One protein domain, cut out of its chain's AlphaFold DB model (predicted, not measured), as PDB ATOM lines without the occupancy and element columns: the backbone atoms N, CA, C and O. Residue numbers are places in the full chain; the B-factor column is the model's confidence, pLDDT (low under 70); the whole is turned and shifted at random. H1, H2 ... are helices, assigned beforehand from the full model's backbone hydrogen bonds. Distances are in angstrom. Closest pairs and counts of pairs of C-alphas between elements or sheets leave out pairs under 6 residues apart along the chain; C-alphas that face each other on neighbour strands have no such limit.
ATOM      1  N   SER A   3      13.478  25.892 -64.131       62.22
ATOM      2  CA  SER A   3      13.524  24.441 -63.862       62.22
ATOM      3  C   SER A   3      12.408  24.054 -62.902       62.22
ATOM      4  O   SER A   3      12.230  24.719 -61.886       62.22
ATOM      5  N   LYS A   4      11.650  22.996 -63.221       67.31
ATOM      6  CA  LYS A   4      10.545  22.474 -62.390       67.31
ATOM      7  C   LYS A   4       9.583  23.564 -61.862       67.31
ATOM      8  O   LYS A   4       9.179  23.526 -60.711       67.31
ATOM      9  N   GLY A   5       9.252  24.562 -62.689       74.38
ATOM     10  CA  GLY A   5       8.361  25.676 -62.315       74.38
ATOM     11  C   GLY A   5       9.033  26.847 -61.582       74.38
ATOM     12  O   GLY A   5       8.424  27.904 -61.442       74.38
ATOM     13  N   TYR A   6      10.303  26.723 -61.191       75.94
ATOM     14  CA  TYR A   6      11.064  27.791 -60.545       75.94
ATOM     15  C   TYR A   6      11.834  28.634 -61.561       75.94
ATOM     16  O   TYR A   6      12.439  28.102 -62.491       75.94
ATOM     17  N   THR A   7      11.849  29.954 -61.357       70.38
ATOM     18  CA  THR A   7      12.700  30.891 -62.104       70.38
ATOM     19  C   THR A   7      13.896  31.283 -61.245       70.38
ATOM     20  O   THR A   7      13.728  31.697 -60.099       70.38
ATOM     21  N   TYR A   8      15.094  31.169 -61.810       70.56
ATOM     22  CA  TYR A   8      16.334  31.619 -61.184       70.56
ATOM     23  C   TYR A   8      16.721  32.958 -61.793       70.56
ATOM     24  O   TYR A   8      17.025  33.025 -62.990       70.56
ATOM     25  N   GLN A   9      16.669  34.007 -60.978       67.62
ATOM     26  CA  GLN A   9      17.231  35.301 -61.332       67.62
ATOM     27  C   GLN A   9      18.702  35.332 -60.938       67.62
ATOM     28  O   GLN A   9      19.066  34.835 -59.869       67.62
ATOM     29  N   GLY A  10      19.533  35.890 -61.818       67.50
ATOM     30  CA  GLY A  10      20.927  36.164 -61.498       67.50
ATOM     31  C   GLY A  10      21.036  37.116 -60.311       67.50
ATOM     32  O   GLY A  10      20.070  37.792 -59.947       67.50
ATOM     33  N   ARG A  11      22.224  37.159 -59.708       73.25
ATOM     34  CA  ARG A  11      22.543  38.191 -58.729       73.25
ATOM     35  C   ARG A  11      22.362  39.554 -59.410       73.25
ATOM     36  O   ARG A  11      22.847  39.708 -60.530       73.25
ATOM     37  N   PRO A  12      21.662  40.517 -58.791       73.31
ATOM     38  CA  PRO A  12      21.559  41.850 -59.360       73.31
ATOM     39  C   PRO A  12      22.957  42.463 -59.442       73.31
ATOM     40  O   PRO A  12      23.692  42.468 -58.450       73.31
ATOM     41  N   GLU A  13      23.312  42.977 -60.613       74.31
ATOM     42  CA  GLU A  13      24.539  43.748 -60.795       74.31
ATOM     43  C   GLU A  13      24.378  45.138 -60.159       74.31
ATOM     44  O   GLU A  13      23.267  45.685 -60.148       74.31
ATOM     45  N   PRO A  14      25.453  45.711 -59.596       72.88
ATOM     46  CA  PRO A  14      25.424  47.095 -59.153       72.88
ATOM     47  C   PRO A  14      25.177  48.026 -60.348       72.88
ATOM     48  O   PRO A  14      25.586  47.709 -61.468       72.88
ATOM     49  N   PRO A  15      24.568  49.205 -60.127       78.75
ATOM     50  CA  PRO A  15      24.557  50.263 -61.124       78.75
ATOM     51  C   PRO A  15      25.975  50.541 -61.635       78.75
ATOM     52  O   PRO A  15      26.943  50.483 -60.868       78.75
ATOM     53  N   GLU A  16      26.089  50.857 -62.924       76.75
ATOM     54  CA  GLU A  16      27.377  51.124 -63.565       76.75
ATOM     55  C   GLU A  16      28.172  52.185 -62.784       76.75
ATOM     56  O   GLU A  16      27.632  53.205 -62.349       76.75
ATOM     57  N   GLY A  17      29.453  51.899 -62.537       71.69
ATOM     58  CA  GLY A  17      30.348  52.769 -61.766       71.69
ATOM     59  C   GLY A  17      30.121  52.783 -60.247       71.69
ATOM     60  O   GLY A  17      30.838  53.494 -59.548       71.69
ATOM     61  N   GLN A  18      29.165  52.016 -59.706       73.62
ATOM     62  CA  GLN A  18      28.874  52.011 -58.262       73.62
ATOM     63  C   GLN A  18      29.374  50.773 -57.509       73.62
ATOM     64  O   GLN A  18      29.372  50.781 -56.278       73.62
ATOM     65  N   ALA A  19      29.851  49.744 -58.219       67.00
ATOM     66  CA  ALA A  19      30.386  48.515 -57.622       67.00
ATOM     67  C   ALA A  19      31.514  48.782 -56.610       67.00
ATOM     68  O   ALA A  19      31.612  48.099 -55.596       67.00
ATOM     69  N   GLU A  20      32.331  49.804 -56.880       74.75
ATOM     70  CA  GLU A  20      33.567  50.080 -56.144       74.75
ATOM     71  C   GLU A  20      33.430  51.177 -55.080       74.75
ATOM     72  O   GLU A  20      34.411  51.582 -54.462       74.75
ATOM     73  N   ARG A  21      32.210  51.681 -54.841       85.06
ATOM     74  CA  ARG A  21      32.001  52.840 -53.960       85.06
ATOM     75  C   ARG A  21      32.376  52.570 -52.500       85.06
ATOM     76  O   ARG A  21      32.906  53.453 -51.835       85.06
ATOM     77  N   TYR A  22      32.072  51.374 -51.999       86.50
ATOM     78  CA  TYR A  22      32.269  50.998 -50.589       86.50
ATOM     79  C   TYR A  22      33.148  49.769 -50.396       86.50
ATOM     80  O   TYR A  22      33.571  49.472 -49.279       86.50
ATOM     81  N   VAL A  23      33.402  49.036 -51.472       80.81
ATOM     82  CA  VAL A  23      34.114  47.764 -51.472       80.81
ATOM     83  C   VAL A  23      34.926  47.716 -52.757       80.81
ATOM     84  O   VAL A  23      34.392  48.050 -53.802       80.81
ATOM     85  N   ASN A  24      36.196  47.330 -52.715       77.94
ATOM     86  CA  ASN A  24      36.986  47.188 -53.940       77.94
ATOM     87  C   ASN A  24      36.661  45.881 -54.691       77.94
ATOM     88  O   ASN A  24      35.939  45.013 -54.199       77.94
ATOM     89  N   SER A  25      37.255  45.700 -55.870       72.69
ATOM     90  CA  SER A  25      37.083  44.495 -56.698       72.69
ATOM     91  C   SER A  25      37.499  43.182 -56.014       72.69
ATOM     92  O   SER A  25      37.030  42.113 -56.396       72.69
ATOM     93  N   ALA A  26      38.333  43.250 -54.971       69.06
ATOM     94  CA  ALA A  26      38.723  42.107 -54.145       69.06
ATOM     95  C   ALA A  26      37.761  41.839 -52.970       69.06
ATOM     96  O   ALA A  26      38.056  41.006 -52.114       69.06
ATOM     97  N   GLY A  27      36.632  42.549 -52.885       71.81
ATOM     98  CA  GLY A  27      35.657  42.381 -51.810       71.81
ATOM     99  C   GLY A  27      36.056  43.044 -50.488       71.81
ATOM    100  O   GLY A  27      35.401  42.811 -49.472       71.81
ATOM    101  N   ARG A  28      37.108  43.876 -50.467       76.81
ATOM    102  CA  ARG A  28      37.548  44.572 -49.250       76.81
ATOM    103  C   ARG A  28      36.821  45.885 -49.082       76.81
ATOM    104  O   ARG A  28      36.783  46.700 -50.002       76.81
ATOM    105  N   ARG A  29      36.311  46.111 -47.877       81.88
ATOM    106  CA  ARG A  29      35.676  47.367 -47.512       81.88
ATOM    107  C   ARG A  29      36.667  48.527 -47.610       81.88
ATOM    108  O   ARG A  29      37.775  48.455 -47.085       81.88
ATOM    109  N   LEU A  30      36.233  49.597 -48.258       88.56
ATOM    110  CA  LEU A  30      36.948  50.861 -48.325       88.56
ATOM    111  C   LEU A  30      36.589  51.720 -47.109       88.56
ATOM    112  O   LEU A  30      35.448  51.712 -46.643       88.56
ATOM    113  N   PHE A  31      37.571  52.453 -46.588       92.19
ATOM    114  CA  PHE A  31      37.387  53.329 -45.435       92.19
ATOM    115  C   PHE A  31      38.284  54.561 -45.563       92.19
ATOM    116  O   PHE A  31      39.505  54.473 -45.451       92.19
ATOM    117  N   ASP A  32      37.655  55.705 -45.799       92.94
ATOM    118  CA  ASP A  32      38.263  57.032 -45.809       92.94
ATOM    119  C   ASP A  32      37.289  58.042 -45.179       92.94
ATOM    120  O   ASP A  32      36.195  57.677 -44.741       92.94
ATOM    121  N   GLU A  33      37.673  59.318 -45.114       95.38
ATOM    122  CA  GLU A  33      36.823  60.364 -44.532       95.38
ATOM    123  C   GLU A  33      35.461  60.478 -45.232       95.38
ATOM    124  O   GLU A  33      34.434  60.642 -44.566       95.38
ATOM    125  N   LYS A  34      35.433  60.366 -46.564       94.19
ATOM    126  CA  LYS A  34      34.208  60.507 -47.350       94.19
ATOM    127  C   LYS A  34      33.263  59.345 -47.062       94.19
ATOM    128  O   LYS A  34      32.114  59.581 -46.694       94.19
ATOM    129  N   ILE A  35      33.745  58.110 -47.148       94.19
ATOM    130  CA  ILE A  35      32.958  56.906 -46.865       94.19
ATOM    131  C   ILE A  35      32.486  56.903 -45.407       94.19
ATOM    132  O   ILE A  35      31.305  56.668 -45.149       94.19
ATOM    133  N   ALA A  36      33.364  57.239 -44.460       96.19
ATOM    134  CA  ALA A  36      33.010  57.338 -43.047       96.19
ATOM    135  C   ALA A  36      31.909  58.384 -42.795       96.19
ATOM    136  O   ALA A  36      31.043  58.180 -41.942       96.19
ATOM    137  N   SER A  37      31.896  59.484 -43.554       95.81
ATOM    138  CA  SER A  37      30.838  60.497 -43.460       95.81
ATOM    139  C   SER A  37      29.487  60.021 -44.017       95.81
ATOM    140  O   SER A  37      28.431  60.411 -43.509       95.81
ATOM    141  N   GLU A  38      29.507  59.148 -45.026       94.06
ATOM    142  CA  GLU A  38      28.302  58.635 -45.675       94.06
ATOM    143  C   GLU A  38      27.658  57.506 -44.867       94.06
ATOM    144  O   GLU A  38      26.453  57.550 -44.614       94.06
ATOM    145  N   VAL A  39      28.449  56.508 -44.464       93.81
ATOM    146  CA  VAL A  39      27.940  55.227 -43.934       93.81
ATOM    147  C   VAL A  39      28.602  54.796 -42.623       93.81
ATOM    148  O   VAL A  39      28.348  53.695 -42.148       93.81
ATOM    149  N   GLY A  40      29.434  55.645 -42.012       95.94
ATOM    150  CA  GLY A  40      30.037  55.358 -40.711       95.94
ATOM    151  C   GLY A  40      30.835  54.051 -40.702       95.94
ATOM    152  O   GLY A  40      31.661  53.793 -41.580       95.94
ATOM    153  N   TYR A  41      30.567  53.211 -39.705       94.88
ATOM    154  CA  TYR A  41      31.118  51.864 -39.572       94.88
ATOM    155  C   TYR A  41      30.203  50.774 -40.154       94.88
ATOM    156  O   TYR A  41      30.613  49.616 -40.168       94.88
ATOM    157  N   HIS A  42      29.048  51.115 -40.720       92.38
ATOM    158  CA  HIS A  42      28.209  50.162 -41.447       92.38
ATOM    159  C   HIS A  42      28.753  49.839 -42.838       92.38
ATOM    160  O   HIS A  42      29.479  50.617 -43.466       92.38
ATOM    161  N   VAL A  43      28.368  48.675 -43.354       85.50
ATOM    162  CA  VAL A  43      28.655  48.314 -44.741       85.50
ATOM    163  C   VAL A  43      27.784  49.170 -45.655       85.50
ATOM    164  O   VAL A  43      26.560  49.062 -45.641       85.50
ATOM    165  N   GLY A  44      28.410  50.042 -46.442       86.44
ATOM    166  CA  GLY A  44      27.672  50.916 -47.341       86.44
ATOM    167  C   GLY A  44      26.919  50.125 -48.408       86.44
ATOM    168  O   GLY A  44      27.501  49.272 -49.081       86.44
ATOM    169  N   ILE A  45      25.632  50.421 -48.579       83.06
ATOM    170  CA  ILE A  45      24.825  49.913 -49.692       83.06
ATOM    171  C   ILE A  45      24.600  51.019 -50.706       83.06
ATOM    172  O   ILE A  45      24.349  52.177 -50.366       83.06
ATOM    173  N   VAL A  46      24.671  50.646 -51.976       78.56
ATOM    174  CA  VAL A  46      24.278  51.536 -53.060       78.56
ATOM    175  C   VAL A  46      22.746  51.608 -53.072       78.56
ATOM    176  O   VAL A  46      22.095  50.559 -53.106       78.56
ATOM    177  N   PRO A  47      22.136  52.808 -53.044       71.25
ATOM    178  CA  PRO A  47      20.688  52.945 -53.158       71.25
ATOM    179  C   PRO A  47      20.146  52.211 -54.391       71.25
ATOM    180  O   PRO A  47      20.678  52.351 -55.490       71.25
ATOM    181  N   GLY A  48      19.100  51.403 -54.206       67.19
ATOM    182  CA  GLY A  48      18.528  50.571 -55.273       67.19
ATOM    183  C   GLY A  48      19.293  49.273 -55.565       67.19
ATOM    184  O   GLY A  48      18.801  48.447 -56.330       67.19
ATOM    185  N   TRP A  49      20.441  49.040 -54.923       72.25
ATOM    186  CA  TRP A  49      21.211  47.802 -55.026       72.25
ATOM    187  C   TRP A  49      21.509  47.227 -53.642       72.25
ATOM    188  O   TRP A  49      22.557  47.458 -53.039       72.25
ATOM    189  N   ASN A  50      20.558  46.442 -53.132       70.19
ATOM    190  CA  ASN A  50      20.721  45.713 -51.879       70.19
ATOM    191  C   ASN A  50      21.015  44.237 -52.152       70.19
ATOM    192  O   ASN A  50      20.149  43.362 -52.086       70.19
ATOM    193  N   VAL A  51      22.278  43.969 -52.465       73.88
ATOM    194  CA  VAL A  51      22.753  42.610 -52.719       73.88
ATOM    195  C   VAL A  51      22.619  41.699 -51.494       73.88
ATOM    196  O   VAL A  51      22.416  40.498 -51.648       73.88
ATOM    197  N   TYR A  52      22.663  42.273 -50.287       73.25
ATOM    198  CA  TYR A  52      22.472  41.543 -49.036       73.25
ATOM    199  C   TYR A  52      21.033  41.061 -48.875       73.25
ATOM    200  O   TYR A  52      20.828  39.922 -48.462       73.25
ATOM    201  N   GLN A  53      20.048  41.875 -49.267       73.62
ATOM    202  CA  GLN A  53      18.648  41.456 -49.281       73.62
ATOM    203  C   GLN A  53      18.418  40.337 -50.299       73.62
ATOM    204  O   GLN A  53      17.831  39.318 -49.957       73.62
ATOM    205  N   TYR A  54      18.959  40.467 -51.515       77.75
ATOM    206  CA  TYR A  54      18.886  39.394 -52.512       77.75
ATOM    207  C   TYR A  54      19.484  38.077 -51.985       77.75
ATOM    208  O   TYR A  54      18.887  37.008 -52.145       77.75
ATOM    209  N   SER A  55      20.659  38.143 -51.349       77.75
ATOM    210  CA  SER A  55      21.301  36.976 -50.740       77.75
ATOM    211  C   SER A  55      20.449  36.385 -49.619       77.75
ATOM    212  O   SER A  55      20.254  35.171 -49.609       77.75
ATOM    213  N   HIS A  56      19.910  37.219 -48.728       79.56
ATOM    214  CA  HIS A  56      19.006  36.795 -47.661       79.56
ATOM    215  C   HIS A  56      17.781  36.069 -48.222       79.56
ATOM    216  O   HIS A  56      17.555  34.913 -47.881       79.56
ATOM    217  N   ASP A  57      17.053  36.685 -49.152       83.19
ATOM    218  CA  ASP A  57      15.829  36.115 -49.724       83.19
ATOM    219  C   ASP A  57      16.110  34.797 -50.455       83.19
ATOM    220  O   ASP A  57      15.330  33.844 -50.384       83.19
ATOM    221  N   THR A  58      17.261  34.707 -51.129       82.38
ATOM    222  CA  THR A  58      17.698  33.478 -51.801       82.38
ATOM    223  C   THR A  58      18.032  32.368 -50.803       82.38
ATOM    224  O   THR A  58      17.668  31.213 -51.035       82.38
ATOM    225  N   ILE A  59      18.727  32.695 -49.708       83.12
ATOM    226  CA  ILE A  59      19.083  31.748 -48.643       83.12
ATOM    227  C   ILE A  59      17.827  31.284 -47.907       83.12
ATOM    228  O   ILE A  59      17.639  30.081 -47.734       83.12
ATOM    229  N   GLU A  60      16.950  32.207 -47.521       85.19
ATOM    230  CA  GLU A  60      15.707  31.887 -46.823       85.19
ATOM    231  C   GLU A  60      14.804  31.014 -47.681       85.19
ATOM    232  O   GLU A  60      14.340  29.972 -47.218       85.19
ATOM    233  N   LYS A  61      14.652  31.328 -48.971       85.00
ATOM    234  CA  LYS A  61      13.932  30.452 -49.901       85.00
ATOM    235  C   LYS A  61      14.566  29.063 -49.999       85.00
ATOM    236  O   LYS A  61      13.857  28.065 -50.023       85.00
ATOM    237  N   TYR A  62      15.895  28.975 -50.030       85.12
ATOM    238  CA  TYR A  62      16.605  27.694 -50.064       85.12
ATOM    239  C   TYR A  62      16.420  26.862 -48.783       85.12
ATOM    240  O   TYR A  62      16.368  25.633 -48.852       85.12
ATOM    241  N   LYS A  63      16.305  27.510 -47.620       86.88
ATOM    242  CA  LYS A  63      16.029  26.843 -46.338       86.88
ATOM    243  C   LYS A  63      14.571  26.392 -46.222       86.88
ATOM    244  O   LYS A  63      14.318  25.281 -45.762       86.88
ATOM    245  N   THR A  64      13.637  27.257 -46.613       90.88
ATOM    246  CA  THR A  64      12.202  27.119 -46.310       90.88
ATOM    247  C   THR A  64      11.391  26.411 -47.395       90.88
ATOM    248  O   THR A  64      10.322  25.888 -47.090       90.88
ATOM    249  N   ASP A  65      11.894  26.324 -48.632       90.69
ATOM    250  CA  ASP A  65      11.253  25.612 -49.744       90.69
ATOM    251  C   ASP A  65      12.127  24.422 -50.202       90.69
ATOM    252  O   ASP A  65      13.035  24.582 -51.032       90.69
ATOM    253  N   PRO A  66      11.866  23.200 -49.689       89.12
ATOM    254  CA  PRO A  66      12.576  21.992 -50.108       89.12
ATOM    255  C   PRO A  66      12.475  21.719 -51.614       89.12
ATOM    256  O   PRO A  66      13.442  21.254 -52.214       89.12
ATOM    257  N   GLY A  67      11.344  22.055 -52.247       88.62
ATOM    258  CA  GLY A  67      11.150  21.876 -53.687       88.62
ATOM    259  C   GLY A  67      12.074  22.776 -54.505       88.62
ATOM    260  O   GLY A  67      12.692  22.319 -55.473       88.62
ATOM    261  N   TYR A  68      12.245  24.030 -54.076       86.00
ATOM    262  CA  TYR A  68      13.201  24.962 -54.675       86.00
ATOM    263  C   TYR A  68      14.643  24.471 -54.507       86.00
ATOM    264  O   TYR A  68      15.404  24.469 -55.482       86.00
ATOM    265  N   ARG A  69      15.009  24.024 -53.298       87.69
ATOM    266  CA  ARG A  69      16.331  23.454 -53.001       87.69
ATOM    267  C   ARG A  69      16.644  22.258 -53.895       87.69
ATOM    268  O   ARG A  69      17.672  22.256 -54.572       87.69
ATOM    269  N   ASP A  70      15.750  21.279 -53.951       89.31
ATOM    270  CA  ASP A  70      15.972  20.040 -54.698       89.31
ATOM    271  C   ASP A  70      16.007  20.297 -56.209       89.31
ATOM    272  O   ASP A  70      16.835  19.733 -56.931       89.31
ATOM    273  N   ALA A  71      15.148  21.194 -56.707       86.00
ATOM    274  CA  ALA A  71      15.175  21.623 -58.101       86.00
ATOM    275  C   ALA A  71      16.487  22.339 -58.456       86.00
ATOM    276  O   ALA A  71      17.058  22.059 -59.515       86.00
ATOM    277  N   LYS A  72      16.981  23.221 -57.574       83.31
ATOM    278  CA  LYS A  72      18.246  23.948 -57.758       83.31
ATOM    279  C   LYS A  72      19.434  22.986 -57.764       83.31
ATOM    280  O   LYS A  72      20.205  23.006 -58.719       83.31
ATOM    281  N   ASN A  73      19.526  22.103 -56.770       86.00
ATOM    282  CA  ASN A  73      20.614  21.129 -56.652       86.00
ATOM    283  C   ASN A  73      20.614  20.147 -57.823       86.00
ATOM    284  O   ASN A  73      21.648  19.914 -58.437       86.00
ATOM    285  N   SER A  74      19.445  19.629 -58.211       87.00
ATOM    286  CA  SER A  74      19.336  18.745 -59.375       87.00
ATOM    287  C   SER A  74      19.741  19.446 -60.676       87.00
ATOM    288  O   SER A  74      20.376  18.830 -61.530       87.00
ATOM    289  N   CYS A  75      19.387  20.723 -60.841       83.94
ATOM    290  CA  CYS A  75      19.787  21.511 -62.004       83.94
ATOM    291  C   CYS A  75      21.304  21.726 -62.042       83.94
ATOM    292  O   CYS A  75      21.919  21.497 -63.083       83.94
ATOM    293  N   PHE A  76      21.895  22.105 -60.908       82.69
ATOM    294  CA  PHE A  76      23.331  22.322 -60.787       82.69
ATOM    295  C   PHE A  76      24.113  21.025 -61.020       82.69
ATOM    296  O   PHE A  76      24.967  20.995 -61.897       82.69
ATOM    297  N   ASN A  77      23.735  19.920 -60.372       85.69
ATOM    298  CA  ASN A  77      24.396  18.621 -60.550       85.69
ATOM    299  C   ASN A  77      24.379  18.157 -62.013       85.69
ATOM    300  O   ASN A  77      25.405  17.736 -62.534       85.69
ATOM    301  N   LYS A  78      23.253  18.325 -62.724       87.44
ATOM    302  CA  LYS A  78      23.182  18.007 -64.160       87.44
ATOM    303  C   LYS A  78      24.143  18.843 -65.003       87.44
ATOM    304  O   LYS A  78      24.695  18.325 -65.968       87.44
ATOM    305  N   LEU A  79      24.317  20.125 -64.679       85.31
ATOM    306  CA  LEU A  79      25.306  20.968 -65.354       85.31
ATOM    307  C   LEU A  79      26.728  20.498 -65.032       85.31
ATOM    308  O   LEU A  79      27.542  20.392 -65.939       85.31
ATOM    309  N   MET A  80      27.016  20.149 -63.781       86.25
ATOM    310  CA  MET A  80      28.333  19.649 -63.371       86.25
ATOM    311  C   MET A  80      28.696  18.326 -64.058       86.25
ATOM    312  O   MET A  80      29.834  18.161 -64.497       86.25
ATOM    313  N   ASP A  81      27.726  17.425 -64.226       88.75
ATOM    314  CA  ASP A  81      27.906  16.166 -64.960       88.75
ATOM    315  C   ASP A  81      28.135  16.403 -66.465       88.75
ATOM    316  O   ASP A  81      28.927  15.705 -67.096       88.75
ATOM    317  N   GLN A  82      27.460  17.399 -67.052       90.12
ATOM    318  CA  GLN A  82      27.614  17.762 -68.468       90.12
ATOM    319  C   GLN A  82      28.908  18.526 -68.760       90.12
ATOM    320  O   GLN A  82      29.442  18.423 -69.864       90.12
ATOM    321  N   TYR A  83      29.405  19.294 -67.791       89.25
ATOM    322  CA  TYR A  83      30.586  20.142 -67.925       89.25
ATOM    323  C   TYR A  83      31.578  19.837 -66.790       89.25
ATOM    324  O   TYR A  83      31.673  20.607 -65.832       89.25
ATOM    325  N   PRO A  84      32.376  18.752 -66.899       86.56
ATOM    326  CA  PRO A  84      33.286  18.304 -65.837       86.56
ATOM    327  C   PRO A  84      34.290  19.363 -65.357       86.56
ATOM    328  O   PRO A  84      34.727  19.328 -64.209       86.56
ATOM    329  N   VAL A  85      34.630  20.335 -66.213       84.06
ATOM    330  CA  VAL A  85      35.479  21.482 -65.854       84.06
ATOM    331  C   VAL A  85      34.894  22.301 -64.699       84.06
ATOM    332  O   VAL A  85      35.648  22.801 -63.866       84.06
ATOM    333  N   LEU A  86      33.563  22.390 -64.602       82.38
ATOM    334  CA  LEU A  86      32.887  23.069 -63.502       82.38
ATOM    335  C   LEU A  86      33.056  22.285 -62.197       82.38
ATOM    336  O   LEU A  86      33.384  22.881 -61.178       82.38
ATOM    337  N   LYS A  87      32.932  20.951 -62.244       80.62
ATOM    338  CA  LYS A  87      33.138  20.058 -61.092       80.62
ATOM    339  C   LYS A  87      34.554  20.148 -60.535       80.62
ATOM    340  O   LYS A  87      34.739  20.385 -59.346       80.62
ATOM    341  N   THR A  88      35.555  20.062 -61.409       76.44
ATOM    342  CA  THR A  88      36.962  20.223 -61.012       76.44
ATOM    343  C   THR A  88      37.247  21.610 -60.431       76.44
ATOM    344  O   THR A  88      38.117  21.748 -59.573       76.44
ATOM    345  N   TYR A  89      36.552  22.644 -60.907       74.12
ATOM    346  CA  TYR A  89      36.677  23.987 -60.356       74.12
ATOM    347  C   TYR A  89      36.013  24.118 -58.986       74.12
ATOM    348  O   TYR A  89      36.640  24.664 -58.088       74.12
ATOM    349  N   GLU A  90      34.796  23.597 -58.798       69.50
ATOM    350  CA  GLU A  90      34.090  23.621 -57.510       69.50
ATOM    351  C   GLU A  90      34.890  22.900 -56.419       69.50
ATOM    352  O   GLU A  90      35.156  23.499 -55.377       69.50
ATOM    353  N   GLU A  91      35.384  21.692 -56.698       68.75
ATOM    354  CA  GLU A  91      36.235  20.914 -55.781       68.75
ATOM    355  C   GLU A  91      37.526  21.664 -55.406       68.75
ATOM    356  O   GLU A  91      38.081  21.480 -54.323       68.75
ATOM    357  N   LYS A  92      38.009  22.547 -56.288       64.75
ATOM    358  CA  LYS A  92      39.176  23.406 -56.039       64.75
ATOM    359  C   LYS A  92      38.799  24.799 -55.532       64.75
ATOM    360  O   LYS A  92      39.694  25.539 -55.135       64.75
ATOM    361  N   SER A  93      37.530  25.192 -55.518       59.09
ATOM    362  CA  SER A  93      37.108  26.563 -55.198       59.09
ATOM    363  C   SER A  93      37.282  26.910 -53.716       59.09
ATOM    364  O   SER A  93      37.569  28.065 -53.398       59.09
ATOM    365  N   GLU A  94      37.273  25.909 -52.825       50.38
ATOM    366  CA  GLU A  94      37.701  26.062 -51.426       50.38
ATOM    367  C   GLU A  94      39.135  26.611 -51.335       50.38
ATOM    368  O   GLU A  94      39.448  27.437 -50.473       50.38
ATOM    369  N   THR A  95      39.997  26.267 -52.303       53.59
ATOM    370  CA  THR A  95      41.349  26.831 -52.382       53.59
ATOM    371  C   THR A  95      41.388  28.265 -52.911       53.59
ATOM    372  O   THR A  95      42.390  28.931 -52.703       53.59
ATOM    373  N   GLY A  96      40.331  28.780 -53.549       54.09
ATOM    374  CA  GLY A  96      40.251  30.165 -54.032       54.09
ATOM    375  C   GLY A  96      40.069  31.181 -52.901       54.09
ATOM    376  O   GLY A  96      40.782  32.181 -52.853       54.09
ATOM    377  N   ASN A  97      39.193  30.887 -51.935       54.19
ATOM    378  CA  ASN A  97      39.066  31.686 -50.709       54.19
ATOM    379  C   ASN A  97      40.316  31.556 -49.826       54.19
ATOM    380  O   ASN A  97      40.791  32.556 -49.292       54.19
ATOM    381  N   GLY A 109      50.116  43.003 -43.188       82.12
ATOM    382  CA  GLY A 109      50.664  44.329 -42.931       82.12
ATOM    383  C   GLY A 109      50.570  44.775 -41.465       82.12
ATOM    384  O   GLY A 109      51.373  45.596 -41.037       82.12
ATOM    385  N   LEU A 110      49.650  44.233 -40.656       87.69
ATOM    386  CA  LEU A 110      49.576  44.540 -39.222       87.69
ATOM    387  C   LEU A 110      50.760  43.991 -38.432       87.69
ATOM    388  O   LEU A 110      51.073  44.527 -37.368       87.69
ATOM    389  N   GLU A 111      51.413  42.942 -38.933       88.88
ATOM    390  CA  GLU A 111      52.584  42.364 -38.280       88.88
ATOM    391  C   GLU A 111      53.844  43.211 -38.480       88.88
ATOM    392  O   GLU A 111      54.802  43.067 -37.714       88.88
ATOM    393  N   ASP A 112      53.822  44.142 -39.439       92.38
ATOM    394  CA  ASP A 112      54.931  45.042 -39.720       92.38
ATOM    395  C   ASP A 112      55.263  45.933 -38.496       92.38
ATOM    396  O   ASP A 112      54.384  46.611 -37.940       92.38
ATOM    397  N   PRO A 113      56.537  45.988 -38.055       94.69
ATOM    398  CA  PRO A 113      56.936  46.771 -36.886       94.69
ATOM    399  C   PRO A 113      56.613  48.269 -36.983       94.69
ATOM    400  O   PRO A 113      56.304  48.900 -35.964       94.69
ATOM    401  N   LYS A 114      56.671  48.859 -38.185       95.12
ATOM    402  CA  LYS A 114      56.313  50.266 -38.420       95.12
ATOM    403  C   LYS A 114      54.817  50.459 -38.200       95.12
ATOM    404  O   LYS A 114      54.436  51.404 -37.512       95.12
ATOM    405  N   VAL A 115      53.987  49.550 -38.710       95.75
ATOM    406  CA  VAL A 115      52.529  49.590 -38.520       95.75
ATOM    407  C   VAL A 115      52.175  49.481 -37.038       95.75
ATOM    408  O   VAL A 115      51.461  50.344 -36.517       95.75
ATOM    409  N   LYS A 116      52.758  48.511 -36.319       95.75
ATOM    410  CA  LYS A 116      52.564  48.343 -34.864       95.75
ATOM    411  C   LYS A 116      52.955  49.588 -34.071       95.75
ATOM    412  O   LYS A 116      52.227  50.005 -33.170       95.75
ATOM    413  N   LYS A 117      54.076  50.228 -34.417       96.25
ATOM    414  CA  LYS A 117      54.546  51.443 -33.733       96.25
ATOM    415  C   LYS A 117      53.552  52.604 -33.862       96.25
ATOM    416  O   LYS A 117      53.319  53.326 -32.886       96.25
ATOM    417  N   LEU A 118      52.944  52.769 -35.039       98.06
ATOM    418  CA  LEU A 118      52.036  53.883 -35.341       98.06
ATOM    419  C   LEU A 118      50.659  53.760 -34.670       98.06
ATOM    420  O   LEU A 118      49.981  54.775 -34.500       98.06
ATOM    421  N   VAL A 119      50.277  52.570 -34.185       97.38
ATOM    422  CA  VAL A 119      49.042  52.369 -33.400       97.38
ATOM    423  C   VAL A 119      48.976  53.323 -32.206       97.38
ATOM    424  O   VAL A 119      47.932  53.912 -31.940       97.38
ATOM    425  N   SER A 120      50.092  53.523 -31.498       97.06
ATOM    426  CA  SER A 120      50.146  54.433 -30.345       97.06
ATOM    427  C   SER A 120      49.819  55.885 -30.717       97.06
ATOM    428  O   SER A 120      49.125  56.574 -29.970       97.06
ATOM    429  N   THR A 121      50.261  56.334 -31.897       98.25
ATOM    430  CA  THR A 121      49.992  57.681 -32.420       98.25
ATOM    431  C   THR A 121      48.524  57.820 -32.820       98.25
ATOM    432  O   THR A 121      47.878  58.811 -32.478       98.25
ATOM    433  N   TRP A 122      47.955  56.793 -33.457       98.44
ATOM    434  CA  TRP A 122      46.520  56.742 -33.736       98.44
ATOM    435  C   TRP A 122      45.676  56.765 -32.449       98.44
ATOM    436  O   TRP A 122      44.767  57.589 -32.340       98.44
ATOM    437  N   LYS A 123      46.012  55.952 -31.431       97.81
ATOM    438  CA  LYS A 123      45.306  55.945 -30.132       97.81
ATOM    439  C   LYS A 123      45.339  57.325 -29.462       97.81
ATOM    440  O   LYS A 123      44.329  57.764 -28.915       97.81
ATOM    441  N   GLN A 124      46.471  58.033 -29.527       97.88
ATOM    442  CA  GLN A 124      46.578  59.408 -29.019       97.88
ATOM    443  C   GLN A 124      45.666  60.382 -29.776       97.88
ATOM    444  O   GLN A 124      45.007  61.201 -29.137       97.88
ATOM    445  N   CYS A 125      45.579  60.262 -31.104       98.44
ATOM    446  CA  CYS A 125      44.668  61.065 -31.921       98.44
ATOM    447  C   CYS A 125      43.188  60.788 -31.601       98.44
ATOM    448  O   CYS A 125      42.388  61.717 -31.553       98.44
ATOM    449  N   MET A 126      42.834  59.530 -31.314       98.19
ATOM    450  CA  MET A 126      41.465  59.120 -30.974       98.19
ATOM    451  C   MET A 126      41.055  59.453 -29.532       98.19
ATOM    452  O   MET A 126      39.862  59.543 -29.235       98.19
ATOM    453  N   LYS A 127      42.021  59.675 -28.630       96.50
ATOM    454  CA  LYS A 127      41.796  59.939 -27.197       96.50
ATOM    455  C   LYS A 127      40.731  61.013 -26.896       96.50
ATOM    456  O   LYS A 127      39.927  60.775 -25.993       96.50
ATOM    457  N   PRO A 128      40.655  62.158 -27.609       96.88
ATOM    458  CA  PRO A 128      39.655  63.194 -27.334       96.88
ATOM    459  C   PRO A 128      38.198  62.753 -27.534       96.88
ATOM    460  O   PRO A 128      37.293  63.434 -27.057       96.88
ATOM    461  N   LEU A 129      37.948  61.631 -28.220       95.50
ATOM    462  CA  LEU A 129      36.596  61.096 -28.415       95.50
ATOM    463  C   LEU A 129      36.032  60.405 -27.166       95.50
ATOM    464  O   LEU A 129      34.834  60.132 -27.127       95.50
ATOM    465  N   GLY A 130      36.870  60.112 -26.164       94.88
ATOM    466  CA  GLY A 130      36.431  59.527 -24.893       94.88
ATOM    467  C   GLY A 130      35.897  58.095 -25.001       94.88
ATOM    468  O   GLY A 130      35.089  57.690 -24.172       94.88
ATOM    469  N   LEU A 131      36.315  57.336 -26.020       94.56
ATOM    470  CA  LEU A 131      35.936  55.932 -26.185       94.56
ATOM    471  C   LEU A 131      36.711  55.057 -25.189       94.56
ATOM    472  O   LEU A 131      37.942  55.068 -25.175       94.56
ATOM    473  N   SER A 132      35.987  54.305 -24.363       89.31
ATOM    474  CA  SER A 132      36.537  53.409 -23.337       89.31
ATOM    475  C   SER A 132      37.139  52.125 -23.907       89.31
ATOM    476  O   SER A 132      37.991  51.517 -23.264       89.31
ATOM    477  N   ASP A 133      36.705  51.713 -25.096       90.75
ATOM    478  CA  ASP A 133      36.994  50.418 -25.711       90.75
ATOM    479  C   ASP A 133      37.756  50.550 -27.039       90.75
ATOM    480  O   ASP A 133      37.524  49.786 -27.977       90.75
ATOM    481  N   LEU A 134      38.679  51.517 -27.134       95.50
ATOM    482  CA  LEU A 134      39.544  51.630 -28.310       95.50
ATOM    483  C   LEU A 134      40.329  50.321 -28.521       95.50
ATOM    484  O   LEU A 134      41.080  49.919 -27.628       95.50
ATOM    485  N   PRO A 135      40.210  49.680 -29.696       94.25
ATOM    486  CA  PRO A 135      40.896  48.433 -29.987       94.25
ATOM    487  C   PRO A 135      42.411  48.627 -30.106       94.25
ATOM    488  O   PRO A 135      42.925  49.740 -30.248       94.25
ATOM    489  N   ASP A 136      43.142  47.515 -30.108       92.06
ATOM    490  CA  ASP A 136      44.599  47.504 -30.276       92.06
ATOM    491  C   ASP A 136      45.071  47.759 -31.703       92.06
ATOM    492  O   ASP A 136      46.267  47.917 -31.938       92.06
ATOM    493  N   ASN A 137      44.146  47.863 -32.652       90.62
ATOM    494  CA  ASN A 137      44.460  48.176 -34.029       90.62
ATOM    495  C   ASN A 137      43.318  48.960 -34.691       90.62
ATOM    496  O   ASN A 137      42.158  48.595 -34.488       90.62
ATOM    497  N   PRO A 138      43.614  49.975 -35.526       94.62
ATOM    498  CA  PRO A 138      42.593  50.658 -36.309       94.62
ATOM    499  C   PRO A 138      41.705  49.723 -37.138       94.62
ATOM    500  O   PRO A 138      40.506  49.970 -37.214       94.62
ATOM    501  N   VAL A 139      42.209  48.633 -37.734       90.94
ATOM    502  CA  VAL A 139      41.348  47.735 -38.544       90.94
ATOM    503  C   VAL A 139      40.215  47.096 -37.743       90.94
ATOM    504  O   VAL A 139      39.194  46.747 -38.322       90.94
ATOM    505  N   LEU A 140      40.380  46.997 -36.421       91.81
ATOM    506  CA  LEU A 140      39.405  46.425 -35.495       91.81
ATOM    507  C   LEU A 140      38.392  47.461 -34.989       91.81
ATOM    508  O   LEU A 140      37.571  47.146 -34.133       91.81
ATOM    509  N   MET A 141      38.456  48.709 -35.462       94.50
ATOM    510  CA  MET A 141      37.392  49.673 -35.203       94.50
ATOM    511  C   MET A 141      36.115  49.283 -35.962       94.50
ATOM    512  O   MET A 141      36.195  48.906 -37.133       94.50
ATOM    513  N   PRO A 142      34.935  49.474 -35.352       95.00
ATOM    514  CA  PRO A 142      34.722  49.998 -34.003       95.00
ATOM    515  C   PRO A 142      34.905  48.932 -32.908       95.00
ATOM    516  O   PRO A 142      34.646  47.754 -33.123       95.00
ATOM    517  N   GLY A 143      35.287  49.363 -31.700       93.81
ATOM    518  CA  GLY A 143      35.370  48.482 -30.529       93.81
ATOM    519  C   GLY A 143      34.023  47.835 -30.147       93.81
ATOM    520  O   GLY A 143      32.973  48.247 -30.655       93.81
ATOM    521  N   PRO A 144      34.006  46.810 -29.271       92.00
ATOM    522  CA  PRO A 144      32.799  46.037 -28.960       92.00
ATOM    523  C   PRO A 144      31.619  46.846 -28.394       92.00
ATOM    524  O   PRO A 144      30.475  46.611 -28.788       92.00
ATOM    525  N   GLN A 145      31.872  47.800 -27.493       92.94
ATOM    526  CA  GLN A 145      30.832  48.643 -26.888       92.94
ATOM    527  C   GLN A 145      30.270  49.614 -27.919       92.94
ATOM    528  O   GLN A 145      29.050  49.773 -28.020       92.94
ATOM    529  N   LEU A 146      31.146  50.240 -28.715       94.88
ATOM    530  CA  LEU A 146      30.699  51.106 -29.799       94.88
ATOM    531  C   LEU A 146      29.879  50.307 -30.815       94.88
ATOM    532  O   LEU A 146      28.765  50.720 -31.115       94.88
ATOM    533  N   SER A 147      30.377  49.146 -31.257       94.44
ATOM    534  CA  SER A 147      29.693  48.222 -32.173       94.44
ATOM    535  C   SER A 147      28.294  47.850 -31.690       94.44
ATOM    536  O   SER A 147      27.336  47.928 -32.458       94.44
ATOM    537  N   GLN A 148      28.150  47.501 -30.407       92.25
ATOM    538  CA  GLN A 148      26.845  47.219 -29.809       92.25
ATOM    539  C   GLN A 148      25.933  48.451 -29.847       92.25
ATOM    540  O   GLN A 148      24.773  48.348 -30.239       92.25
ATOM    541  N   LYS A 149      26.457  49.623 -29.474       92.94
ATOM    542  CA  LYS A 149      25.691  50.873 -29.407       92.94
ATOM    543  C   LYS A 149      25.176  51.342 -30.769       92.94
ATOM    544  O   LYS A 149      24.101  51.931 -30.825       92.94
ATOM    545  N   ILE A 150      25.937  51.115 -31.839       93.50
ATOM    546  CA  ILE A 150      25.561  51.528 -33.200       93.50
ATOM    547  C   ILE A 150      24.895  50.406 -34.009       93.50
ATOM    548  O   ILE A 150      24.604  50.615 -35.176       93.50
ATOM    549  N   GLY A 151      24.626  49.240 -33.411       91.31
ATOM    550  CA  GLY A 151      23.856  48.175 -34.065       91.31
ATOM    551  C   GLY A 151      24.646  47.270 -35.016       91.31
ATOM    552  O   GLY A 151      24.041  46.545 -35.797       91.31
ATOM    553  N   LEU A 152      25.980  47.238 -34.928       91.00
ATOM    554  CA  LEU A 152      26.814  46.342 -35.747       91.00
ATOM    555  C   LEU A 152      26.883  44.898 -35.231       91.00
ATOM    556  O   LEU A 152      27.434  44.035 -35.908       91.00
ATOM    557  N   ASN A 153      26.286  44.623 -34.068       87.38
ATOM    558  CA  ASN A 153      26.192  43.287 -33.475       87.38
ATOM    559  C   ASN A 153      24.722  42.834 -33.380       87.38
ATOM    560  O   ASN A 153      24.198  42.714 -32.271       87.38
ATOM    561  N   PRO A 154      24.026  42.600 -34.508       81.25
ATOM    562  CA  PRO A 154      22.581  42.366 -34.506       81.25
ATOM    563  C   PRO A 154      22.169  40.957 -34.028       81.25
ATOM    564  O   PRO A 154      20.979  40.674 -33.925       81.25
ATOM    565  N   GLY A 155      23.127  40.084 -33.689       80.06
ATOM    566  CA  GLY A 155      22.892  38.703 -33.249       80.06
ATOM    567  C   GLY A 155      23.024  37.677 -34.379       80.06
ATOM    568  O   GLY A 155      23.090  38.038 -35.550       80.06
ATOM    569  N   ALA A 156      23.094  36.389 -34.024       78.12
ATOM    570  CA  ALA A 156      23.362  35.300 -34.974       78.12
ATOM    571  C   ALA A 156      22.232  35.070 -35.996       78.12
ATOM    572  O   ALA A 156      22.495  34.612 -37.105       78.12
ATOM    573  N   ASP A 157      20.997  35.418 -35.630       78.50
ATOM    574  CA  ASP A 157      19.809  35.213 -36.468       78.50
ATOM    575  C   ASP A 157      19.465  36.432 -37.333       78.50
ATOM    576  O   ASP A 157      18.536  36.391 -38.141       78.50
ATOM    577  N   ALA A 158      20.190  37.541 -37.170       77.19
ATOM    578  CA  ALA A 158      19.930  38.739 -37.943       77.19
ATOM    579  C   ALA A 158      20.401  38.581 -39.396       77.19
ATOM    580  O   ALA A 158      21.463  38.006 -39.657       77.19
ATOM    581  N   PRO A 159      19.654  39.132 -40.368       72.56
ATOM    582  CA  PRO A 159      20.092  39.125 -41.751       72.56
ATOM    583  C   PRO A 159      21.377  39.948 -41.903       72.56
ATOM    584  O   PRO A 159      21.554  40.968 -41.241       72.56
ATOM    585  N   GLN A 160      22.246  39.576 -42.848       70.31
ATOM    586  CA  GLN A 160      23.479  40.328 -43.137       70.31
ATOM    587  C   GLN A 160      23.206  41.805 -43.491       70.31
ATOM    588  O   GLN A 160      24.062  42.664 -43.297       70.31
ATOM    589  N   SER A 161      22.006  42.117 -43.993       74.44
ATOM    590  CA  SER A 161      21.561  43.487 -44.263       74.44
ATOM    591  C   SER A 161      21.419  44.348 -43.002       74.44
ATOM    592  O   SER A 161      21.415  45.568 -43.126       74.44
ATOM    593  N   ALA A 162      21.354  43.755 -41.805       80.81
ATOM    594  CA  ALA A 162      21.221  44.482 -40.542       80.81
ATOM    595  C   ALA A 162      22.440  45.360 -40.211       80.81
ATOM    596  O   ALA A 162      22.288  46.361 -39.524       80.81
ATOM    597  N   ILE A 163      23.626  45.024 -40.730       84.44
ATOM    598  CA  ILE A 163      24.847  45.840 -40.573       84.44
ATOM    599  C   ILE A 163      25.123  46.740 -41.786       84.44
ATOM    600  O   ILE A 163      26.216  47.300 -41.924       84.44
ATOM    601  N   ALA A 164      24.157  46.847 -42.698       85.25
ATOM    602  CA  ALA A 164      24.284  47.590 -43.938       85.25
ATOM    603  C   ALA A 164      23.561  48.944 -43.833       85.25
ATOM    604  O   ALA A 164      22.490  49.033 -43.236       85.25
ATOM    605  N   ALA A 165      24.123  50.005 -44.417       86.12
ATOM    606  CA  ALA A 165      23.551  51.351 -44.332       86.12
ATOM    607  C   ALA A 165      23.603  52.093 -45.665       86.12
ATOM    608  O   ALA A 165      24.583  52.015 -46.407       86.12
ATOM    609  N   SER A 166      22.541  52.845 -45.951       85.12
ATOM    610  CA  SER A 166      22.535  53.792 -47.066       85.12
ATOM    611  C   SER A 166      23.264  55.081 -46.663       85.12
ATOM    612  O   SER A 166      23.334  55.406 -45.474       85.12
ATOM    613  N   PRO A 167      23.783  55.859 -47.629       84.88
ATOM    614  CA  PRO A 167      24.360  57.167 -47.344       84.88
ATOM    615  C   PRO A 167      23.420  58.030 -46.497       84.88
ATOM    616  O   PRO A 167      22.251  58.208 -46.840       84.88
ATOM    617  N   GLY A 168      23.934  58.583 -45.403       83.75
ATOM    618  CA  GLY A 168      23.202  59.515 -44.548       83.75
ATOM    619  C   GLY A 168      22.226  58.872 -43.562       83.75
ATOM    620  O   GLY A 168      21.664  59.601 -42.749       83.75
ATOM    621  N   THR A 169      22.048  57.544 -43.562       89.62
ATOM    622  CA  THR A 169      21.120  56.883 -42.623       89.62
ATOM    623  C   THR A 169      21.748  56.561 -41.270       89.62
ATOM    624  O   THR A 169      21.026  56.317 -40.308       89.62
ATOM    625  N   VAL A 170      23.080  56.567 -41.172       93.62
ATOM    626  CA  VAL A 170      23.785  56.364 -39.898       93.62
ATOM    627  C   VAL A 170      23.650  57.570 -38.971       93.62
ATOM    628  O   VAL A 170      23.549  58.723 -39.416       93.62
ATOM    629  N   SER A 171      23.690  57.301 -37.665       95.12
ATOM    630  CA  SER A 171      23.575  58.336 -36.636       95.12
ATOM    631  C   SER A 171      24.698  59.375 -36.737       95.12
ATOM    632  O   SER A 171      25.825  59.071 -37.132       95.12
ATOM    633  N   GLU A 172      24.421  60.619 -36.334       96.06
ATOM    634  CA  GLU A 172      25.456  61.661 -36.254       96.06
ATOM    635  C   GLU A 172      26.586  61.270 -35.286       96.06
ATOM    636  O   GLU A 172      27.758  61.523 -35.561       96.06
ATOM    637  N   TYR A 173      26.235  60.586 -34.194       95.88
ATOM    638  CA  TYR A 173      27.185  60.053 -33.222       95.88
ATOM    639  C   TYR A 173      28.194  59.091 -33.866       95.88
ATOM    640  O   TYR A 173      29.402  59.278 -33.721       95.88
ATOM    641  N   GLU A 174      27.708  58.101 -34.618       97.06
ATOM    642  CA  GLU A 174      28.556  57.160 -35.356       97.06
ATOM    643  C   GLU A 174      29.422  57.883 -36.389       97.06
ATOM    644  O   GLU A 174      30.639  57.700 -36.414       97.06
ATOM    645  N   ARG A 175      28.803  58.749 -37.202       97.38
ATOM    646  CA  ARG A 175      29.476  59.502 -38.266       97.38
ATOM    647  C   ARG A 175      30.649  60.312 -37.726       97.38
ATOM    648  O   ARG A 175      31.740  60.266 -38.286       97.38
ATOM    649  N   LYS A 176      30.444  61.026 -36.614       97.50
ATOM    650  CA  LYS A 176      31.481  61.835 -35.961       97.50
ATOM    651  C   LYS A 176      32.687  60.984 -35.562       97.50
ATOM    652  O   LYS A 176      33.822  61.401 -35.780       97.50
ATOM    653  N   ILE A 177      32.446  59.803 -34.994       98.19
ATOM    654  CA  ILE A 177      33.515  58.898 -34.558       98.19
ATOM    655  C   ILE A 177      34.225  58.271 -35.761       98.19
ATOM    656  O   ILE A 177      35.452  58.232 -35.778       98.19
ATOM    657  N   ALA A 178      33.481  57.801 -36.764       98.12
ATOM    658  CA  ALA A 178      34.049  57.189 -37.965       98.12
ATOM    659  C   ALA A 178      34.914  58.182 -38.758       98.12
ATOM    660  O   ALA A 178      36.021  57.849 -39.175       98.12
ATOM    661  N   VAL A 179      34.450  59.427 -38.917       98.44
ATOM    662  CA  VAL A 179      35.216  60.493 -39.582       98.44
ATOM    663  C   VAL A 179      36.492  60.821 -38.807       98.44
ATOM    664  O   VAL A 179      37.552  60.993 -39.410       98.44
ATOM    665  N   ALA A 180      36.415  60.897 -37.476       98.44
ATOM    666  CA  ALA A 180      37.592  61.127 -36.647       98.44
ATOM    667  C   ALA A 180      38.602  59.971 -36.753       98.44
ATOM    668  O   ALA A 180      39.791  60.236 -36.908       98.44
ATOM    669  N   ASP A 181      38.143  58.717 -36.765       98.50
ATOM    670  CA  ASP A 181      39.002  57.549 -36.992       98.50
ATOM    671  C   ASP A 181      39.694  57.609 -38.357       98.50
ATOM    672  O   ASP A 181      40.921  57.540 -38.425       98.50
ATOM    673  N   ALA A 182      38.942  57.847 -39.435       98.19
ATOM    674  CA  ALA A 182      39.509  57.986 -40.775       98.19
ATOM    675  C   ALA A 182      40.613  59.059 -40.823       98.19
ATOM    676  O   ALA A 182      41.710  58.808 -41.331       98.19
ATOM    677  N   LYS A 183      40.372  60.223 -40.205       98.44
ATOM    678  CA  LYS A 183      41.378  61.288 -40.077       98.44
ATOM    679  C   LYS A 183      42.584  60.852 -39.260       98.44
ATOM    680  O   LYS A 183      43.711  61.092 -39.681       98.44
ATOM    681  N   CYS A 184      42.367  60.201 -38.120       98.50
ATOM    682  CA  CYS A 184      43.436  59.747 -37.240       98.50
ATOM    683  C   CYS A 184      44.307  58.662 -37.875       98.50
ATOM    684  O   CYS A 184      45.519  58.648 -37.655       98.50
ATOM    685  N   ARG A 185      43.741  57.765 -38.692       97.81
ATOM    686  CA  ARG A 185      44.517  56.770 -39.452       97.81
ATOM    687  C   ARG A 185      45.460  57.434 -40.452       97.81
ATOM    688  O   ARG A 185      46.597  56.990 -40.597       97.81
ATOM    689  N   ILE A 186      45.007  58.504 -41.105       97.31
ATOM    690  CA  ILE A 186      45.809  59.271 -42.065       97.31
ATOM    691  C   ILE A 186      46.862  60.113 -41.337       97.31
ATOM    692  O   ILE A 186      48.049  60.000 -41.633       97.31
ATOM    693  N   SER A 187      46.457  60.929 -40.359       97.94
ATOM    694  CA  SER A 187      47.345  61.886 -39.684       97.94
ATOM    695  C   SER A 187      48.414  61.223 -38.815       97.94
ATOM    696  O   SER A 187      49.502  61.770 -38.660       97.94
ATOM    697  N   SER A 188      48.144  60.025 -38.288       97.88
ATOM    698  CA  SER A 188      49.157  59.208 -37.607       97.88
ATOM    699  C   SER A 188      50.149  58.546 -38.566       97.88
ATOM    700  O   SER A 188      51.127  57.963 -38.109       97.88
ATOM    701  N   GLY A 189      49.902  58.577 -39.880       97.56
ATOM    702  CA  GLY A 189      50.667  57.833 -40.883       97.56
ATOM    703  C   GLY A 189      50.391  56.325 -40.890       97.56
ATOM    704  O   GLY A 189      50.988  55.602 -41.691       97.56
ATOM    705  N   TRP A 190      49.499  55.836 -40.021       97.19
ATOM    706  CA  TRP A 190      49.192  54.413 -39.891       97.19
ATOM    707  C   TRP A 190      48.599  53.836 -41.184       97.19
ATOM    708  O   TRP A 190      49.042  52.781 -41.627       97.19
ATOM    709  N   GLN A 191      47.666  54.550 -41.830       94.94
ATOM    710  CA  GLN A 191      46.984  54.075 -43.044       94.94
ATOM    711  C   GLN A 191      47.973  53.780 -44.177       94.94
ATOM    712  O   GLN A 191      47.888  52.729 -44.809       94.94
ATOM    713  N   GLN A 192      48.916  54.696 -44.418       95.38
ATOM    714  CA  GLN A 192      49.915  54.533 -45.473       95.38
ATOM    715  C   GLN A 192      50.873  53.388 -45.144       95.38
ATOM    716  O   GLN A 192      51.126  52.543 -45.991       95.38
ATOM    717  N   ALA A 193      51.368  53.325 -43.903       95.94
ATOM    718  CA  ALA A 193      52.264  52.248 -43.492       95.94
ATOM    719  C   ALA A 193      51.596  50.870 -43.611       95.94
ATOM    720  O   ALA A 193      52.239  49.927 -44.062       95.94
ATOM    721  N   TYR A 194      50.317  50.764 -43.236       93.06
ATOM    722  CA  TYR A 194      49.551  49.530 -43.380       93.06
ATOM    723  C   TYR A 194      49.372  49.145 -44.848       93.06
ATOM    724  O   TYR A 194      49.630  47.999 -45.207       93.06
ATOM    725  N   TYR A 195      48.991  50.102 -45.699       90.69
ATOM    726  CA  TYR A 195      48.864  49.871 -47.136       90.69
ATOM    727  C   TYR A 195      50.180  49.391 -47.759       90.69
ATOM    728  O   TYR A 195      50.185  48.374 -48.448       90.69
ATOM    729  N   ASP A 196      51.292  50.076 -47.479       92.88
ATOM    730  CA  ASP A 196      52.609  49.716 -48.012       92.88
ATOM    731  C   ASP A 196      53.014  48.300 -47.575       92.88
ATOM    732  O   ASP A 196      53.523  47.517 -48.377       92.88
ATOM    733  N   ALA A 197      52.782  47.957 -46.305       92.00
ATOM    734  CA  ALA A 197      53.117  46.646 -45.762       92.00
ATOM    735  C   ALA A 197      52.257  45.526 -46.373       92.00
ATOM    736  O   ALA A 197      52.800  44.503 -46.794       92.00
ATOM    737  N   ASP A 198      50.938  45.731 -46.479       86.94
ATOM    738  CA  ASP A 198      50.026  44.751 -47.084       86.94
ATOM    739  C   ASP A 198      50.333  44.566 -48.581       86.94
ATOM    740  O   ASP A 198      50.412  43.438 -49.070       86.94
ATOM    741  N   TRP A 199      50.615  45.665 -49.293       87.75
ATOM    742  CA  TRP A 199      51.014  45.639 -50.701       87.75
ATOM    743  C   TRP A 199      52.313  44.865 -50.921       87.75
ATOM    744  O   TRP A 199      52.374  43.982 -51.777       87.75
ATOM    745  N   ASN A 200      53.352  45.164 -50.138       89.12
ATOM    746  CA  ASN A 200      54.639  44.485 -50.256       89.12
ATOM    747  C   ASN A 200      54.518  42.987 -49.951       89.12
ATOM    748  O   ASN A 200      55.161  42.176 -50.621       89.12
ATOM    749  N   SER A 201      53.678  42.611 -48.980       85.81
ATOM    750  CA  SER A 201      53.427  41.201 -48.681       85.81
ATOM    751  C   SER A 201      52.717  40.492 -49.835       85.81
ATOM    752  O   SER A 201      53.143  39.414 -50.265       85.81
ATOM    753  N   ALA A 202      51.689  41.128 -50.403       83.81
ATOM    754  CA  ALA A 202      50.968  40.603 -51.556       83.81
ATOM    755  C   ALA A 202      51.882  40.449 -52.785       83.81
ATOM    756  O   ALA A 202      51.897  39.391 -53.418       83.81
ATOM    757  N   ASP A 203      52.693  41.463 -53.098       87.56
ATOM    758  CA  ASP A 203      53.662  41.425 -54.200       87.56
ATOM    759  C   ASP A 203      54.697  40.304 -54.009       87.56
ATOM    760  O   ASP A 203      54.943  39.511 -54.925       87.56
ATOM    761  N   ALA A 204      55.246  40.165 -52.798       86.69
ATOM    762  CA  ALA A 204      56.176  39.090 -52.469       86.69
ATOM    763  C   ALA A 204      55.527  37.704 -52.621       86.69
ATOM    764  O   ALA A 204      56.137  36.791 -53.193       86.69
ATOM    765  N   TYR A 205      54.281  37.544 -52.165       85.19
ATOM    766  CA  TYR A 205      53.535  36.301 -52.327       85.19
ATOM    767  C   TYR A 205      53.301  35.978 -53.806       85.19
ATOM    768  O   TYR A 205      53.534  34.842 -54.229       85.19
ATOM    769  N   VAL A 206      52.869  36.956 -54.607       85.75
ATOM    770  CA  VAL A 206      52.618  36.757 -56.041       85.75
ATOM    771  C   VAL A 206      53.896  36.345 -56.762       85.75
ATOM    772  O   VAL A 206      53.879  35.368 -57.512       85.75
ATOM    773  N   LYS A 207      55.019  37.019 -56.490       89.19
ATOM    774  CA  LYS A 207      56.329  36.666 -57.061       89.19
ATOM    775  C   LYS A 207      56.751  35.250 -56.677       89.19
ATOM    776  O   LYS A 207      57.138  34.471 -57.545       89.19
ATOM    777  N   LYS A 208      56.620  34.887 -55.397       88.38
ATOM    778  CA  LYS A 208      56.974  33.552 -54.892       88.38
ATOM    779  C   LYS A 208      56.121  32.441 -55.515       88.38
ATOM    780  O   LYS A 208      56.636  31.356 -55.772       88.38
ATOM    781  N   ASN A 209      54.840  32.707 -55.771       86.31
ATOM    782  CA  ASN A 209      53.867  31.701 -56.212       86.31
ATOM    783  C   ASN A 209      53.453  31.855 -57.687       86.31
ATOM    784  O   ASN A 209      52.467  31.257 -58.123       86.31
ATOM    785  N   GLN A 210      54.204  32.622 -58.485       88.62
ATOM    786  CA  GLN A 210      53.812  33.043 -59.836       88.62
ATOM    787  C   GLN A 210      53.370  31.882 -60.738       88.62
ATOM    788  O   GLN A 210      52.362  31.988 -61.441       88.62
ATOM    789  N   LYS A 211      54.103  30.762 -60.723       90.12
ATOM    790  CA  LYS A 211      53.796  29.586 -61.552       90.12
ATOM    791  C   LYS A 211      52.451  28.961 -61.181       90.12
ATOM    792  O   LYS A 211      51.656  28.655 -62.067       90.12
TER     793      LYS A 211
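This is residues 3 to 97 and 109 to 211 of the 235 residues of an uncharacterized protein of Actinomyces graevenitzii F0530 (UniProt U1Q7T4). What shape does the model show? It is a loose, open horseshoe of helices: H2, H3 and H4 follow each other corner to corner as a hook at one end, and at the other end H8 packs between H1 and H5, with H9 leading away from H5. The unnamed residues 3 to 32 run from the hook to H1, and H7 packs on H2; residues 91 to 97 and 203 to 211 stick out. How is it made up and how large is it? The printed part has 198 residues with nine named helices, H1 to H9 in order, and no named strand; the class is all helix. It is loose, with a radius of gyration of the C-alphas of 21.0 A and spans of 61 by 45 by 32 A.

Where do the first four helices lie? After residues 3 to 32, H1 is residues 33 to 39, its first C-alpha at (36.823, 60.364, -44.532). H2 is residues 51 to 64, 19.8 A long, H3 residues 66 to 82, 24.1 A, and H4 residues 84 to 97, 21.0 A. Where do the others lie? H5 is residues 113 to 129, 26.3 A, H6 residues 144 to 149 and H7 residues 160 to 163. H8 is residues 172 to 187, 22.2 A, and H9 residues 190 to 208, 26.8 A, ending with C-alpha 208 at (56.974, 33.552, -54.892).

What does H1 touch? It touches H8, C-alphas 36 and 179 being closest at 5.2 A, at a shallow tilt of 27 degrees, opposite ways. How do H2, H3, H4 and H7 meet? H2 and H3 touch only at the corner, closest C-alphas 62 and 69 at 5.2 A, about perpendicular at 76 degrees; H3 and H4 only just touch, with 3 pairs of C-alphas within 8 A, only at the corner, closest C-alphas 80 and 87 at 5.3 A. H2 touches H7 with residues 52 to 56 alone, closest C-alphas 52 and 161 at 5.2 A. What do H5 and H6 touch? H5 touches H8, closest C-alphas 122 and 184 at 5.6 A, and H9, closest C-alphas 118 and 190 at 5.4 A; H6 touches no helix. How regular are the backbones? Every O i to N i+4 pair is within hydrogen-bond range in H1, H2, H3, H6, H8 and H9, against 6 of 10 in H4 and 9 of 13 in H5, while H7 is too short for such a pair.

How far does it reach, and is it cut? The C-alphas of Gln 82 and Pro 128, the two farthest apart, are 62.5 A apart. Residues 98 to 108 are not printed, and C-alphas 97 and 109 are 18.8 A apart across the cut. Which links are long, and where is confidence low? The links H1 to H2 and H5 to H6 are long. Mean pLDDT of the printed part is 85.9, and 15 residues are under 70, among them 90 to 97.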